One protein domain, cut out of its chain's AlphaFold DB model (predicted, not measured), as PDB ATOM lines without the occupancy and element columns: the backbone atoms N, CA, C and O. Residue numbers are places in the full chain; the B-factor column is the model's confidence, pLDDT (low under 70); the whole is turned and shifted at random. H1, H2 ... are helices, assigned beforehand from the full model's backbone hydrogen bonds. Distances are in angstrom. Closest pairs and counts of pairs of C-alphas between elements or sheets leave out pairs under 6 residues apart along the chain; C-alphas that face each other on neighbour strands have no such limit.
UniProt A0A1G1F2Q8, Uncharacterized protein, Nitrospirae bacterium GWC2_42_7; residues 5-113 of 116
ATOM      1  N   SER A   5      42.263 -72.054  -4.620       45.44
ATOM      2  CA  SER A   5      40.944 -71.648  -5.134       45.44
ATOM      3  C   SER A   5      39.815 -71.831  -4.108       45.44
ATOM      4  O   SER A   5      38.913 -71.010  -4.027       45.44
ATOM      5  N   LEU A   6      39.896 -72.855  -3.247       48.00
ATOM      6  CA  LEU A   6      38.854 -73.143  -2.250       48.00
ATOM      7  C   LEU A   6      38.809 -72.105  -1.108       48.00
ATOM      8  O   LEU A   6      37.754 -71.848  -0.537       48.00
ATOM      9  N   MET A   7      39.957 -71.506  -0.773       47.97
ATOM     10  CA  MET A   7      40.108 -70.645   0.406       47.97
ATOM     11  C   MET A   7      39.532 -69.235   0.192       47.97
ATOM     12  O   MET A   7      39.024 -68.627   1.131       47.97
ATOM     13  N   ILE A   8      39.557 -68.734  -1.049       53.22
ATOM     14  CA  ILE A   8      39.034 -67.404  -1.405       53.22
ATOM     15  C   ILE A   8      37.499 -67.432  -1.476       53.22
ATOM     16  O   ILE A   8      36.838 -66.532  -0.963       53.22
ATOM     17  N   THR A   9      36.918 -68.502  -2.023       52.25
ATOM     18  CA  THR A   9      35.459 -68.650  -2.146       52.25
ATOM     19  C   THR A   9      34.775 -68.811  -0.784       52.25
ATOM     20  O   THR A   9      33.678 -68.295  -0.581       52.25
ATOM     21  N   LEU A  10      35.438 -69.460   0.184       51.88
ATOM     22  CA  LEU A  10      34.914 -69.622   1.545       51.88
ATOM     23  C   LEU A  10      34.916 -68.301   2.339       51.88
ATOM     24  O   LEU A  10      34.009 -68.056   3.131       51.88
ATOM     25  N   SER A  11      35.901 -67.428   2.092       52.91
ATOM     26  CA  SER A  11      36.016 -66.116   2.748       52.91
ATOM     27  C   SER A  11      34.979 -65.099   2.259       52.91
ATOM     28  O   SER A  11      34.622 -64.187   3.003       52.91
ATOM     29  N   ALA A  12      34.503 -65.219   1.017       53.22
ATOM     30  CA  ALA A  12      33.446 -64.352   0.496       53.22
ATOM     31  C   ALA A  12      32.072 -64.713   1.086       53.22
ATOM     32  O   ALA A  12      31.249 -63.833   1.344       53.22
ATOM     33  N   PHE A  13      31.843 -66.000   1.366       52.69
ATOM     34  CA  PHE A  13      30.600 -66.480   1.972       52.69
ATOM     35  C   PHE A  13      30.444 -66.044   3.431       52.69
ATOM     36  O   PHE A  13      29.348 -65.677   3.846       52.69
ATOM     37  N   THR A  14      31.528 -66.024   4.209       55.91
ATOM     38  CA  THR A  14      31.473 -65.556   5.599       55.91
ATOM     39  C   THR A  14      31.155 -64.065   5.693       55.91
ATOM     40  O   THR A  14      30.342 -63.686   6.529       55.91
ATOM     41  N   PHE A  15      31.692 -63.220   4.805       55.22
ATOM     42  CA  PHE A  15      31.386 -61.780   4.799       55.22
ATOM     43  C   PHE A  15      29.910 -61.475   4.482       55.22
ATOM     44  O   PHE A  15      29.321 -60.589   5.098       55.22
ATOM     45  N   LEU A  16      29.289 -62.242   3.577       52.81
ATOM     46  CA  LEU A  16      27.860 -62.111   3.254       52.81
ATOM     47  C   LEU A  16      26.947 -62.506   4.425       52.81
ATOM     48  O   LEU A  16      25.921 -61.866   4.634       52.81
ATOM     49  N   ILE A  17      27.343 -63.502   5.222       57.44
ATOM     50  CA  ILE A  17      26.596 -63.924   6.416       57.44
ATOM     51  C   ILE A  17      26.659 -62.854   7.520       57.44
ATOM     52  O   ILE A  17      25.682 -62.647   8.232       57.44
ATOM     53  N   PHE A  18      27.764 -62.114   7.662       52.22
ATOM     54  CA  PHE A  18      27.828 -61.038   8.660       52.22
ATOM     55  C   PHE A  18      26.901 -59.859   8.326       52.22
ATOM     56  O   PHE A  18      26.305 -59.291   9.237       52.22
ATOM     57  N   ILE A  19      26.699 -59.523   7.046       56.06
ATOM     58  CA  ILE A  19      25.784 -58.435   6.654       56.06
ATOM     59  C   ILE A  19      24.320 -58.791   6.973       56.06
ATOM     60  O   ILE A  19      23.551 -57.908   7.346       56.06
ATOM     61  N   THR A  20      23.931 -60.071   6.921       52.50
ATOM     62  CA  THR A  20      22.553 -60.483   7.244       52.50
ATOM     63  C   THR A  20      22.246 -60.491   8.745       52.50
ATOM     64  O   THR A  20      21.085 -60.325   9.109       52.50
ATOM     65  N   PHE A  21      23.246 -60.603   9.628       49.81
ATOM     66  CA  PHE A  21      23.048 -60.489  11.084       49.81
ATOM     67  C   PHE A  21      23.106 -59.046  11.614       49.81
ATOM     68  O   PHE A  21      22.558 -58.772  12.679       49.81
ATOM     69  N   TYR A  22      23.699 -58.107  10.867       48.66
ATOM     70  CA  TYR A  22      23.623 -56.666  11.161       48.66
ATOM     71  C   TYR A  22      22.344 -55.999  10.626       48.66
ATOM     72  O   TYR A  22      22.168 -54.790  10.789       48.66
ATOM     73  N   GLY A  23      21.405 -56.777  10.073       46.94
ATOM     74  CA  GLY A  23      19.987 -56.416   9.994       46.94
ATOM     75  C   GLY A  23      19.364 -56.380  11.393       46.94
ATOM     76  O   GLY A  23      18.524 -57.202  11.746       46.94
ATOM     77  N   CYS A  24      19.844 -55.456  12.219       49.84
ATOM     78  CA  CYS A  24      19.477 -55.270  13.613       49.84
ATOM     79  C   CYS A  24      18.103 -54.586  13.722       49.84
ATOM     80  O   CYS A  24      18.027 -53.416  14.082       49.84
ATOM     81  N   ASP A  25      17.015 -55.285  13.384       43.31
ATOM     82  CA  ASP A  25      15.665 -54.849  13.800       43.31
ATOM     83  C   ASP A  25      14.603 -55.970  13.844       43.31
ATOM     84  O   ASP A  25      13.404 -55.699  13.884       43.31
ATOM     85  N   THR A  26      14.996 -57.250  13.826       48.31
ATOM     86  CA  THR A  26      14.040 -58.377  13.722       48.31
ATOM     87  C   THR A  26      13.763 -59.125  15.028       48.31
ATOM     88  O   THR A  26      12.910 -60.005  15.041       48.31
ATOM     89  N   PHE A  27      14.413 -58.765  16.140       49.72
ATOM     90  CA  PHE A  27      14.269 -59.470  17.425       49.72
ATOM     91  C   PHE A  27      13.876 -58.564  18.598       49.72
ATOM     92  O   PHE A  27      14.186 -58.865  19.748       49.72
ATOM     93  N   ILE A  28      13.174 -57.459  18.340       54.12
ATOM     94  CA  ILE A  28      12.441 -56.790  19.420       54.12
ATOM     95  C   ILE A  28      11.097 -57.517  19.519       54.12
ATOM     96  O   ILE A  28      10.292 -57.363  18.598       54.12
ATOM     97  N   PRO A  29      10.853 -58.336  20.562       52.50
ATOM     98  CA  PRO A  29       9.544 -58.942  20.749       52.50
ATOM     99  C   PRO A  29       8.518 -57.812  20.828       52.50
ATOM    100  O   PRO A  29       8.619 -56.923  21.675       52.50
ATOM    101  N   GLU A  30       7.574 -57.804  19.891       51.66
ATOM    102  CA  GLU A  30       6.481 -56.845  19.929       51.66
ATOM    103  C   GLU A  30       5.607 -57.183  21.127       51.66
ATOM    104  O   GLU A  30       5.116 -58.304  21.261       51.66
ATOM    105  N   VAL A  31       5.466 -56.214  22.031       61.16
ATOM    106  CA  VAL A  31       4.575 -56.349  23.178       61.16
ATOM    107  C   VAL A  31       3.154 -56.462  22.622       61.16
ATOM    108  O   VAL A  31       2.742 -55.579  21.862       61.16
ATOM    109  N   PRO A  32       2.404 -57.529  22.958       61.34
ATOM    110  CA  PRO A  32       1.020 -57.664  22.531       61.34
ATOM    111  C   PRO A  32       0.224 -56.405  22.907       61.34
ATOM    112  O   PRO A  32       0.433 -55.876  24.002       61.34
ATOM    113  N   PRO A  33      -0.697 -55.925  22.052       60.25
ATOM    114  CA  PRO A  33      -1.381 -54.642  22.241       60.25
ATOM    115  C   PRO A  33      -2.174 -54.539  23.557       60.25
ATOM    116  O   PRO A  33      -2.410 -53.436  24.048       60.25
ATOM    117  N   GLU A  34      -2.548 -55.680  24.135       64.69
ATOM    118  CA  GLU A  34      -3.238 -55.826  25.426       64.69
ATOM    119  C   GLU A  34      -2.342 -55.510  26.635       64.69
ATOM    120  O   GLU A  34      -2.841 -55.116  27.684       64.69
ATOM    121  N   ASN A  35      -1.023 -55.650  26.480       73.75
ATOM    122  CA  ASN A  35      -0.028 -55.455  27.537       73.75
ATOM    123  C   ASN A  35       0.751 -54.144  27.379       73.75
ATOM    124  O   ASN A  35       1.737 -53.928  28.083       73.75
ATOM    125  N   LEU A  36       0.356 -53.283  26.435       80.62
ATOM    126  CA  LEU A  36       1.018 -51.998  26.256       80.62
ATOM    127  C   LEU A  36       0.700 -51.080  27.440       80.62
ATOM    128  O   LEU A  36      -0.477 -50.917  27.784       80.62
ATOM    129  N   PRO A  37       1.715 -50.437  28.041       83.81
ATOM    130  CA  PRO A  37       1.471 -49.433  29.058       83.81
ATOM    131  C   PRO A  37       0.666 -48.262  28.469       83.81
ATOM    132  O   PRO A  37       0.706 -48.011  27.257       83.81
ATOM    133  N   PRO A  38      -0.069 -47.516  29.310       87.62
ATOM    134  CA  PRO A  38      -0.701 -46.285  28.866       87.62
ATOM    135  C   PRO A  38       0.359 -45.275  28.413       87.62
ATOM    136  O   PRO A  38       1.497 -45.276  28.891       87.62
ATOM    137  N   VAL A  39      -0.032 -44.376  27.508       90.81
ATOM    138  CA  VAL A  39       0.824 -43.255  27.109       90.81
ATOM    139  C   VAL A  39       1.116 -42.398  28.346       90.81
ATOM    140  O   VAL A  39       0.169 -41.975  29.008       90.81
ATOM    141  N   PRO A  40       2.390 -42.099  28.657       91.25
ATOM    142  CA  PRO A  40       2.728 -41.227  29.776       91.25
ATOM    143  C   PRO A  40       2.108 -39.836  29.618       91.25
ATOM    144  O   PRO A  40       2.146 -39.271  28.522       91.25
ATOM    145  N   ASP A  41       1.636 -39.233  30.713       92.00
ATOM    146  CA  ASP A  41       0.955 -37.926  30.688       92.00
ATOM    147  C   ASP A  41       1.774 -36.835  29.987       92.00
ATOM    148  O   ASP A  41       1.256 -36.032  29.209       92.00
ATOM    149  N   LYS A  42       3.095 -36.861  30.194       92.38
ATOM    150  CA  LYS A  42       4.054 -35.929  29.580       92.38
ATOM    151  C   LYS A  42       4.111 -36.035  28.050       92.38
ATOM    152  O   LYS A  42       4.543 -35.090  27.396       92.38
ATOM    153  N   CYS A  43       3.671 -37.156  27.482       92.88
ATOM    154  CA  CYS A  43       3.728 -37.454  26.053       92.88
ATOM    155  C   CYS A  43       2.364 -37.371  25.354       92.88
ATOM    156  O   CYS A  43       2.314 -37.506  24.132       92.88
ATOM    157  N   ILE A  44       1.267 -37.098  26.075       92.19
ATOM    158  CA  ILE A  44      -0.090 -37.027  25.501       92.19
ATOM    159  C   ILE A  44      -0.170 -35.996  24.369       92.19
ATOM    160  O   ILE A  44      -0.746 -36.266  23.316       92.19
ATOM    161  N   THR A  45       0.451 -34.825  24.532       93.38
ATOM    162  CA  THR A  45       0.452 -33.794  23.483       93.38
ATOM    163  C   THR A  45       1.122 -34.282  22.196       93.38
ATOM    164  O   THR A  45       0.627 -33.996  21.107       93.38
ATOM    165  N   LEU A  46       2.228 -35.027  22.305       93.06
ATOM    166  CA  LEU A  46       2.913 -35.614  21.151       93.06
ATOM    167  C   LEU A  46       2.116 -36.776  20.553       93.06
ATOM    168  O   LEU A  46       2.037 -36.870  19.332       93.06
ATOM    169  N   SER A  47       1.450 -37.579  21.386       91.12
ATOM    170  CA  SER A  47       0.519 -38.622  20.938       91.12
ATOM    171  C   SER A  47      -0.595 -38.038  20.064       91.12
ATOM    172  O   SER A  47      -0.803 -38.486  18.940       91.12
ATOM    173  N   ASN A  48      -1.241 -36.960  20.522       90.88
ATOM    174  CA  ASN A  48      -2.307 -36.290  19.772       90.88
ATOM    175  C   ASN A  48      -1.794 -35.675  18.464       90.88
ATOM    176  O   ASN A  48      -2.452 -35.778  17.430       90.88
ATOM    177  N   LYS A  49      -0.605 -35.055  18.484       91.12
ATOM    178  CA  LYS A  49       0.029 -34.530  17.265       91.12
ATOM    179  C   LYS A  49       0.339 -35.641  16.267       91.12
ATOM    180  O   LYS A  49       0.102 -35.453  15.077       91.12
ATOM    181  N   HIS A  50       0.852 -36.773  16.742       92.56
ATOM    182  CA  HIS A  50       1.153 -37.924  15.902       92.56
ATOM    183  C   HIS A  50      -0.123 -38.512  15.288       92.56
ATOM    184  O   HIS A  50      -0.176 -38.693  14.076       92.56
ATOM    185  N   MET A  51      -1.173 -38.704  16.095       89.12
ATOM    186  CA  MET A  51      -2.475 -39.187  15.631       89.12
ATOM    187  C   MET A  51      -3.078 -38.266  14.564       89.12
ATOM    188  O   MET A  51      -3.489 -38.725  13.503       89.12
ATOM    189  N   ASN A  52      -3.066 -36.952  14.792       88.19
ATOM    190  CA  ASN A  52      -3.571 -35.994  13.812       88.19
ATOM    191  C   ASN A  52      -2.744 -36.013  12.514       88.19
ATOM    192  O   ASN A  52      -3.304 -36.013  11.422       88.19
ATOM    193  N   ALA A  53      -1.413 -36.084  12.615       87.62
ATOM    194  CA  ALA A  53      -0.546 -36.198  11.445       87.62
ATOM    195  C   ALA A  53      -0.837 -37.471  10.633       87.62
ATOM    196  O   ALA A  53      -0.862 -37.402   9.407       87.62
ATOM    197  N   LEU A  54      -1.107 -38.601  11.299       88.19
ATOM    198  CA  LEU A  54      -1.509 -39.852  10.652       88.19
ATOM    199  C   LEU A  54      -2.869 -39.724   9.959       88.19
ATOM    200  O   LEU A  54      -2.975 -40.039   8.780       88.19
ATOM    201  N   ILE A  55      -3.893 -39.212  10.647       83.88
ATOM    202  CA  ILE A  55      -5.237 -39.045  10.072       83.88
ATOM    203  C   ILE A  55      -5.187 -38.150   8.833       83.88
ATOM    204  O   ILE A  55      -5.770 -38.486   7.803       83.88
ATOM    205  N   ILE A  56      -4.477 -37.023   8.902       82.94
ATOM    206  CA  ILE A  56      -4.347 -36.117   7.757       82.94
ATOM    207  C   ILE A  56      -3.541 -36.792   6.637       82.94
ATOM    208  O   ILE A  56      -3.919 -36.662   5.477       82.94
ATOM    209  N   ALA A  57      -2.488 -37.553   6.950       84.62
ATOM    210  CA  ALA A  57      -1.727 -38.301   5.945       84.62
ATOM    211  C   ALA A  57      -2.542 -39.408   5.256       84.62
ATOM    212  O   ALA A  57      -2.332 -39.666   4.076       84.62
ATOM    213  N   TYR A  58      -3.488 -40.040   5.957       80.38
ATOM    214  CA  TYR A  58      -4.385 -41.029   5.354       80.38
ATOM    215  C   TYR A  58      -5.558 -40.395   4.595       80.38
ATOM    216  O   TYR A  58      -6.049 -40.986   3.637       80.38
ATOM    217  N   LYS A  59      -6.007 -39.197   4.990       77.31
ATOM    218  CA  LYS A  59      -7.120 -38.488   4.331       77.31
ATOM    219  C   LYS A  59      -6.693 -37.568   3.188       77.31
ATOM    220  O   LYS A  59      -7.518 -37.241   2.341       77.31
ATOM    221  N   SER A  60      -5.446 -37.110   3.165       67.31
ATOM    222  CA  SER A  60      -4.952 -36.129   2.196       67.31
ATOM    223  C   SER A  60      -3.641 -36.584   1.565       67.31
ATOM    224  O   SER A  60      -2.808 -37.211   2.209       67.31
ATOM    225  N   VAL A  61      -3.428 -36.215   0.301       64.38
ATOM    226  CA  VAL A  61      -2.185 -36.513  -0.437       64.38
ATOM    227  C   VAL A  61      -1.047 -35.544  -0.051       64.38
ATOM    228  O   VAL A  61       0.095 -35.720  -0.465       64.38
ATOM    229  N   GLU A  62      -1.339 -34.505   0.740       62.88
ATOM    230  CA  GLU A  62      -0.444 -33.358   0.953       62.88
ATOM    231  C   GLU A  62       0.526 -33.503   2.134       62.88
ATOM    232  O   GLU A  62       1.550 -32.815   2.171       62.88
ATOM    233  N   VAL A  63       0.255 -34.383   3.105       67.75
ATOM    234  CA  VAL A  63       1.153 -34.530   4.259       67.75
ATOM    235  C   VAL A  63       2.365 -35.370   3.887       67.75
ATOM    236  O   VAL A  63       2.271 -36.540   3.517       67.75
ATOM    237  N   SER A  64       3.544 -34.771   4.043       77.50
ATOM    238  CA  SER A  64       4.807 -35.462   3.824       77.50
ATOM    239  C   SER A  64       4.987 -36.578   4.854       77.50
ATOM    240  O   SER A  64       4.969 -36.322   6.060       77.50
ATOM    241  N   GLN A  65       5.278 -37.797   4.387       79.62
ATOM    242  CA  GLN A  65       5.678 -38.912   5.256       79.62
ATOM    243  C   GLN A  65       6.812 -38.514   6.213       79.62
ATOM    244  O   GLN A  65       6.835 -38.940   7.361       79.62
ATOM    245  N   LEU A  66       7.696 -37.607   5.788       83.88
ATOM    246  CA  LEU A  66       8.798 -37.101   6.601       83.88
ATOM    247  C   LEU A  66       8.318 -36.311   7.832       83.88
ATOM    248  O   LEU A  66       8.937 -36.394   8.892       83.88
ATOM    249  N   GLN A  67       7.206 -35.577   7.728       85.06
ATOM    250  CA  GLN A  67       6.602 -34.881   8.870       85.06
ATOM    251  C   GLN A  67       5.983 -35.874   9.856       85.06
ATOM    252  O   GLN A  67       6.194 -35.741  11.061       85.06
ATOM    253  N   VAL A  68       5.288 -36.896   9.351       87.75
ATOM    254  CA  VAL A  68       4.717 -37.967  10.180       87.75
ATOM    255  C   VAL A  68       5.830 -38.696  10.934       87.75
ATOM    256  O   VAL A  68       5.756 -38.827  12.155       87.75
ATOM    257  N   THR A  69       6.906 -39.083  10.239       89.75
ATOM    258  CA  THR A  69       8.067 -39.752  10.840       89.75
ATOM    259  C   THR A  69       8.762 -38.876  11.877       89.75
ATOM    260  O   THR A  69       9.157 -39.371  12.931       89.75
ATOM    261  N   LYS A  70       8.893 -37.567  11.630       91.94
ATOM    262  CA  LYS A  70       9.492 -36.650  12.607       91.94
ATOM    263  C   LYS A  70       8.705 -36.645  13.918       91.94
ATOM    264  O   LYS A  70       9.293 -36.818  14.982       91.94
ATOM    265  N   VAL A  71       7.384 -36.492  13.836       92.19
ATOM    266  CA  VAL A  71       6.520 -36.469  15.023       92.19
ATOM    267  C   VAL A  71       6.492 -37.840  15.712       92.19
ATOM    268  O   VAL A  71       6.522 -37.898  16.939       92.19
ATOM    269  N   ALA A  72       6.513 -38.939  14.949       92.50
ATOM    270  CA  ALA A  72       6.616 -40.295  15.491       92.50
ATOM    271  C   ALA A  72       7.906 -40.492  16.307       92.50
ATOM    272  O   ALA A  72       7.863 -41.033  17.409       92.50
ATOM    273  N   ASN A  73       9.041 -39.998  15.803       93.50
ATOM    274  CA  ASN A  73      10.329 -40.076  16.493       93.50
ATOM    275  C   ASN A  73      10.351 -39.234  17.775       93.50
ATOM    276  O   ASN A  73      10.810 -39.714  18.808       93.50
ATOM    277  N   GLU A  74       9.827 -38.006  17.737       95.00
ATOM    278  CA  GLU A  74       9.705 -37.154  18.931       95.00
ATOM    279  C   GLU A  74       8.811 -37.811  19.993       95.00
ATOM    280  O   GLU A  74       9.133 -37.810  21.183       95.00
ATOM    281  N   PHE A  75       7.708 -38.428  19.566       95.31
ATOM    282  CA  PHE A  75       6.810 -39.149  20.458       95.31
ATOM    283  C   PHE A  75       7.468 -40.403  21.056       95.31
ATOM    284  O   PHE A  75       7.399 -40.613  22.269       95.31
ATOM    285  N   ALA A  76       8.166 -41.197  20.240       93.88
ATOM    286  CA  ALA A  76       8.921 -42.363  20.696       93.88
ATOM    287  C   ALA A  76      10.023 -41.994  21.690       93.88
ATOM    288  O   ALA A  76      10.247 -42.727  22.655       93.88
ATOM    289  N   GLN A  77      10.705 -40.872  21.460       94.25
ATOM    290  CA  GLN A  77      11.725 -40.374  22.373       94.25
ATOM    291  C   GLN A  77      11.101 -39.956  23.706       94.25
ATOM    292  O   GLN A  77      11.573 -40.393  24.747       94.25
ATOM    293  N   CYS A  78       9.985 -39.217  23.686       95.50
ATOM    294  CA  CYS A  78       9.273 -38.842  24.911       95.50
ATOM    295  C   CYS A  78       8.872 -40.067  25.746       95.50
ATOM    296  O   CYS A  78       9.039 -40.072  26.965       95.50
ATOM    297  N   MET A  79       8.358 -41.119  25.099       96.12
ATOM    298  CA  MET A  79       7.982 -42.359  25.781       96.12
ATOM    299  C   MET A  79       9.190 -43.043  26.429       96.12
ATOM    300  O   MET A  79       9.108 -43.458  27.584       96.12
ATOM    301  N   GLN A  80      10.317 -43.107  25.719       93.12
ATOM    302  CA  GLN A  80      11.558 -43.672  26.250       93.12
ATOM    303  C   GLN A  80      12.116 -42.853  27.420       93.12
ATOM    304  O   GLN A  80      12.479 -43.424  28.446       93.12
ATOM    305  N   ASP A  81      12.097 -41.524  27.321       95.25
ATOM    306  CA  ASP A  81      12.524 -40.624  28.399       95.25
ATOM    307  C   ASP A  81      11.613 -40.731  29.637       95.25
ATOM    308  O   ASP A  81      12.047 -40.506  30.768       95.25
ATOM    309  N   ALA A  82      10.343 -41.099  29.440       92.75
ATOM    310  CA  ALA A  82       9.384 -41.377  30.504       92.75
ATOM    311  C   ALA A  82       9.514 -42.792  31.104       92.75
ATOM    312  O   ALA A  82       8.796 -43.108  32.054       92.75
ATOM    313  N   GLY A  83      10.429 -43.620  30.591       92.38
ATOM    314  CA  GLY A  83      10.753 -44.938  31.135       92.38
ATOM    315  C   GLY A  83      10.155 -46.127  30.383       92.38
ATOM    316  O   GLY A  83      10.293 -47.251  30.861       92.38
ATOM    317  N   LEU A  84       9.514 -45.921  29.228       91.19
ATOM    318  CA  LEU A  84       9.052 -47.031  28.389       91.19
ATOM    319  C   LEU A  84      10.228 -47.639  27.621       91.19
ATOM    320  O   LEU A  84      11.117 -46.946  27.126       91.19
ATOM    321  N   SER A  85      10.207 -48.955  27.455       91.25
ATOM    322  CA  SER A  85      11.129 -49.632  26.554       91.25
ATOM    323  C   SER A  85      10.856 -49.248  25.098       91.25
ATOM    324  O   SER A  85       9.749 -48.874  24.699       91.25
ATOM    325  N   ARG A  86      11.871 -49.425  24.248       87.12
ATOM    326  CA  ARG A  86      11.736 -49.228  22.799       87.12
ATOM    327  C   ARG A  86      10.638 -50.112  22.188       87.12
ATOM    328  O   ARG A  86       9.979 -49.685  21.243       87.12
ATOM    329  N   GLY A  87      10.436 -51.320  22.721       85.25
ATOM    330  CA  GLY A  87       9.382 -52.239  22.277       85.25
ATOM    331  C   GLY A  87       7.978 -51.727  22.601       85.25
ATOM    332  O   GLY A  87       7.110 -51.744  21.733       85.25
ATOM    333  N   GLU A  88       7.773 -51.199  23.808       88.12
ATOM    334  CA  GLU A  88       6.495 -50.601  24.220       88.12
ATOM    335  C   GLU A  88       6.191 -49.329  23.427       88.12
ATOM    336  O   GLU A  88       5.097 -49.187  22.885       88.12
ATOM    337  N   ALA A  89       7.180 -48.443  23.274       90.00
ATOM    338  CA  ALA A  89       7.043 -47.232  22.467       90.00
ATOM    339  C   ALA A  89       6.666 -47.560  21.008       90.00
ATOM    340  O   ALA A  89       5.757 -46.948  20.446       90.00
ATOM    341  N   LYS A  90       7.313 -48.570  20.407       89.44
ATOM    342  CA  LYS A  90       6.997 -49.057  19.053       89.44
ATOM    343  C   LYS A  90       5.590 -49.656  18.973       89.44
ATOM    344  O   LYS A  90       4.875 -49.390  18.011       89.44
ATOM    345  N   GLY A  91       5.180 -50.435  19.973       88.31
ATOM    346  CA  GLY A  91       3.832 -51.000  20.034       88.31
ATOM    347  C   GLY A  91       2.743 -49.928  20.121       88.31
ATOM    348  O   GLY A  91       1.730 -50.021  19.429       88.31
ATOM    349  N   ILE A  92       2.972 -48.867  20.899       90.06
ATOM    350  CA  ILE A  92       2.053 -47.724  21.007       90.06
ATOM    351  C   ILE A  92       1.955 -46.960  19.680       90.06
ATOM    352  O   ILE A  92       0.850 -46.628  19.258       90.06
ATOM    353  N   LEU A  93       3.078 -46.722  18.991       90.94
ATOM    354  CA  LEU A  93       3.067 -46.108  17.657       90.94
ATOM    355  C   LEU A  93       2.214 -46.919  16.671       90.94
ATOM    356  O   LEU A  93       1.307 -46.371  16.053       90.94
ATOM    357  N   LYS A  94       2.431 -48.238  16.599       89.62
ATOM    358  CA  LYS A  94       1.638 -49.134  15.742       89.62
ATOM    359  C   LYS A  94       0.150 -49.131  16.086       89.62
ATOM    360  O   LYS A  94      -0.694 -49.183  15.195       89.62
ATOM    361  N   LYS A  95      -0.190 -49.066  17.377       88.56
ATOM    362  CA  LYS A  95      -1.584 -48.946  17.824       88.56
ATOM    363  C   LYS A  95      -2.215 -47.641  17.333       88.56
ATOM    364  O   LYS A  95      -3.365 -47.661  16.902       88.56
ATOM    365  N   ASN A  96      -1.472 -46.533  17.360       88.69
ATOM    366  CA  ASN A  96      -1.945 -45.257  16.827       88.69
ATOM    367  C   ASN A  96      -2.123 -45.299  15.303       88.69
ATOM    368  O   ASN A  96      -3.115 -44.783  14.799       88.69
ATOM    369  N   GLU A  97      -1.212 -45.948  14.575       87.19
ATOM    370  CA  GLU A  97      -1.341 -46.158  13.128       87.19
ATOM    371  C   GLU A  97      -2.608 -46.950  12.783       87.19
ATOM    372  O   GLU A  97      -3.398 -46.505  11.953       87.19
ATOM    373  N   ALA A  98      -2.851 -48.076  13.461       86.56
ATOM    374  CA  ALA A  98      -4.050 -48.887  13.243       86.56
ATOM    375  C   ALA A  98      -5.346 -48.105  13.530       86.56
ATOM    376  O   ALA A  98      -6.286 -48.163  12.739       86.56
ATOM    377  N   ALA A  99      -5.378 -47.332  14.622       85.62
ATOM    378  CA  ALA A  99      -6.520 -46.483  14.955       85.62
ATOM    379  C   ALA A  99      -6.753 -45.383  13.902       85.62
ATOM    380  O   ALA A  99      -7.889 -45.149  13.497       85.62
ATOM    381  N   ALA A 100      -5.688 -44.742  13.414       86.00
ATOM    382  CA  ALA A 100      -5.792 -43.706  12.390       86.00
ATOM    383  C   ALA A 100      -6.304 -44.252  11.046       86.00
ATOM    384  O   ALA A 100      -7.075 -43.570  10.370       86.00
ATOM    385  N   VAL A 101      -5.912 -45.476  10.669       84.81
ATOM    386  CA  VAL A 101      -6.444 -46.163   9.480       84.81
ATOM    387  C   VAL A 101      -7.941 -46.426   9.642       84.81
ATOM    388  O   VAL A 101      -8.719 -46.044   8.772       84.81
ATOM    389  N   GLU A 102      -8.364 -46.989  10.777       84.31
ATOM    390  CA  GLU A 102      -9.784 -47.259  11.045       84.31
ATOM    391  C   GLU A 102     -10.628 -45.969  11.031       84.31
ATOM    392  O   GLU A 102     -11.738 -45.939  10.494       84.31
ATOM    393  N   GLU A 103     -10.108 -44.869  11.584       81.06
ATOM    394  CA  GLU A 103     -10.777 -43.564  11.542       81.06
ATOM    395  C   GLU A 103     -10.843 -42.963  10.131       81.06
ATOM    396  O   GLU A 103     -11.847 -42.337   9.768       81.06
ATOM    397  N   ALA A 104      -9.800 -43.142   9.318       77.38
ATOM    398  CA  ALA A 104      -9.799 -42.706   7.926       77.38
ATOM    399  C   ALA A 104     -10.827 -43.491   7.091       77.38
ATOM    400  O   ALA A 104     -11.571 -42.882   6.320       77.38
ATOM    401  N   GLU A 105     -10.937 -44.805   7.303       77.75
ATOM    402  CA  GLU A 105     -11.904 -45.681   6.627       77.75
ATOM    403  C   GLU A 105     -13.358 -45.412   7.051       77.75
ATOM    404  O   GLU A 105     -14.255 -45.340   6.212       77.75
ATOM    405  N   LYS A 106     -13.625 -45.179   8.343       72.19
ATOM    406  CA  LYS A 106     -14.971 -44.772   8.798       72.19
ATOM    407  C   LYS A 106     -15.388 -43.420   8.225       72.19
ATOM    408  O   LYS A 106     -16.558 -43.202   7.913       72.19
ATOM    409  N   SER A 107     -14.435 -42.499   8.092       58.34
ATOM    410  CA  SER A 107     -14.689 -41.175   7.526       58.34
ATOM    411  C   SER A 107     -15.014 -41.228   6.035       58.34
ATOM    412  O   SER A 107     -15.821 -40.418   5.593       58.34
ATOM    413  N   SER A 108     -14.420 -42.149   5.267       56.44
ATOM    414  CA  SER A 108     -14.728 -42.307   3.841       56.44
ATOM    415  C   SER A 108     -16.079 -42.993   3.610       56.44
ATOM    416  O   SER A 108     -16.800 -42.615   2.691       56.44
ATOM    417  N   ALA A 109     -16.483 -43.926   4.480       56.44
ATOM    418  CA  ALA A 109     -17.801 -44.567   4.412       56.44
ATOM    419  C   ALA A 109     -18.969 -43.583   4.630       56.44
ATOM    420  O   ALA A 109     -20.015 -43.708   3.995       56.44
ATOM    421  N   ASN A 110     -18.791 -42.574   5.490       50.94
ATOM    422  CA  ASN A 110     -19.817 -41.553   5.733       50.94
ATOM    423  C   ASN A 110     -19.927 -40.506   4.612       50.94
ATOM    424  O   ASN A 110     -21.006 -39.950   4.425       50.94
ATOM    425  N   ASP A 111     -18.863 -40.263   3.844       46.44
ATOM    426  CA  ASP A 111     -18.882 -39.299   2.731       46.44
ATOM    427  C   ASP A 111     -19.650 -39.842   1.505       46.44
ATOM    428  O   ASP A 111     -20.192 -39.094   0.697       46.44
ATOM    429  N   VAL A 112     -19.788 -41.170   1.401       47.62
ATOM    430  CA  VAL A 112     -20.584 -41.829   0.349       47.62
ATOM    431  C   VAL A 112     -22.094 -41.736   0.621       47.62
ATOM    432  O   VAL A 112     -22.889 -41.729  -0.316       47.62
ATOM    433  N   HIS A 113     -22.519 -41.605   1.884       42.12
ATOM    434  CA  HIS A 113     -23.940 -41.590   2.261       42.12
ATOM    435  C   HIS A 113     -24.633 -40.221   2.158       42.12
ATOM    436  O   HIS A 113     -25.844 -40.147   2.348       42.12
TER     437      HIS A 113
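Overview. This is residues 5 to 113 of the 116 residues of an uncharacterized protein of Nitrospirae bacterium GWC2_42_7 (UniProt A0A1G1F2Q8). H2, H3 and H4 form an up-and-down bundle, each running against the one before; H1 sticks out as a long arm. The printed part has 109 residues, with four named helices, H1 to H4 in chain order, all helix in class. The whole is only just extended, close to loose: radius of gyration of the C-alphas 19.8 A, spans 71 by 37 by 25 A.

Arrangement. H4, residues 86 to 112, touches H2, residues 41 to 59, with residues 96 to 104 alone, at a steep tilt of 42 degrees; the closest C-alphas, of Ile 55 and Ala 100, are 5.2 A apart. H2 and H3, residues 65 to 81, are a hairpin, the closest C-alphas, Leu 46 and Phe 75, 5.3 A apart. H1, residues 5 to 21, touches no helix. Every O i to N i+4 pair in H3 is within hydrogen-bond range.

Along the chain. H4 is 40.0 A long and ends at C-alpha 112 (-20.584, -41.829, 0.349); H1 begins at C-alpha 5 (40.944, -71.648, -5.134).

Size, cuts and confidence. The H1 to H2 link is long; pLDDT is under 70 in residues 5 to 34, 60 to 63 and 107 to 113.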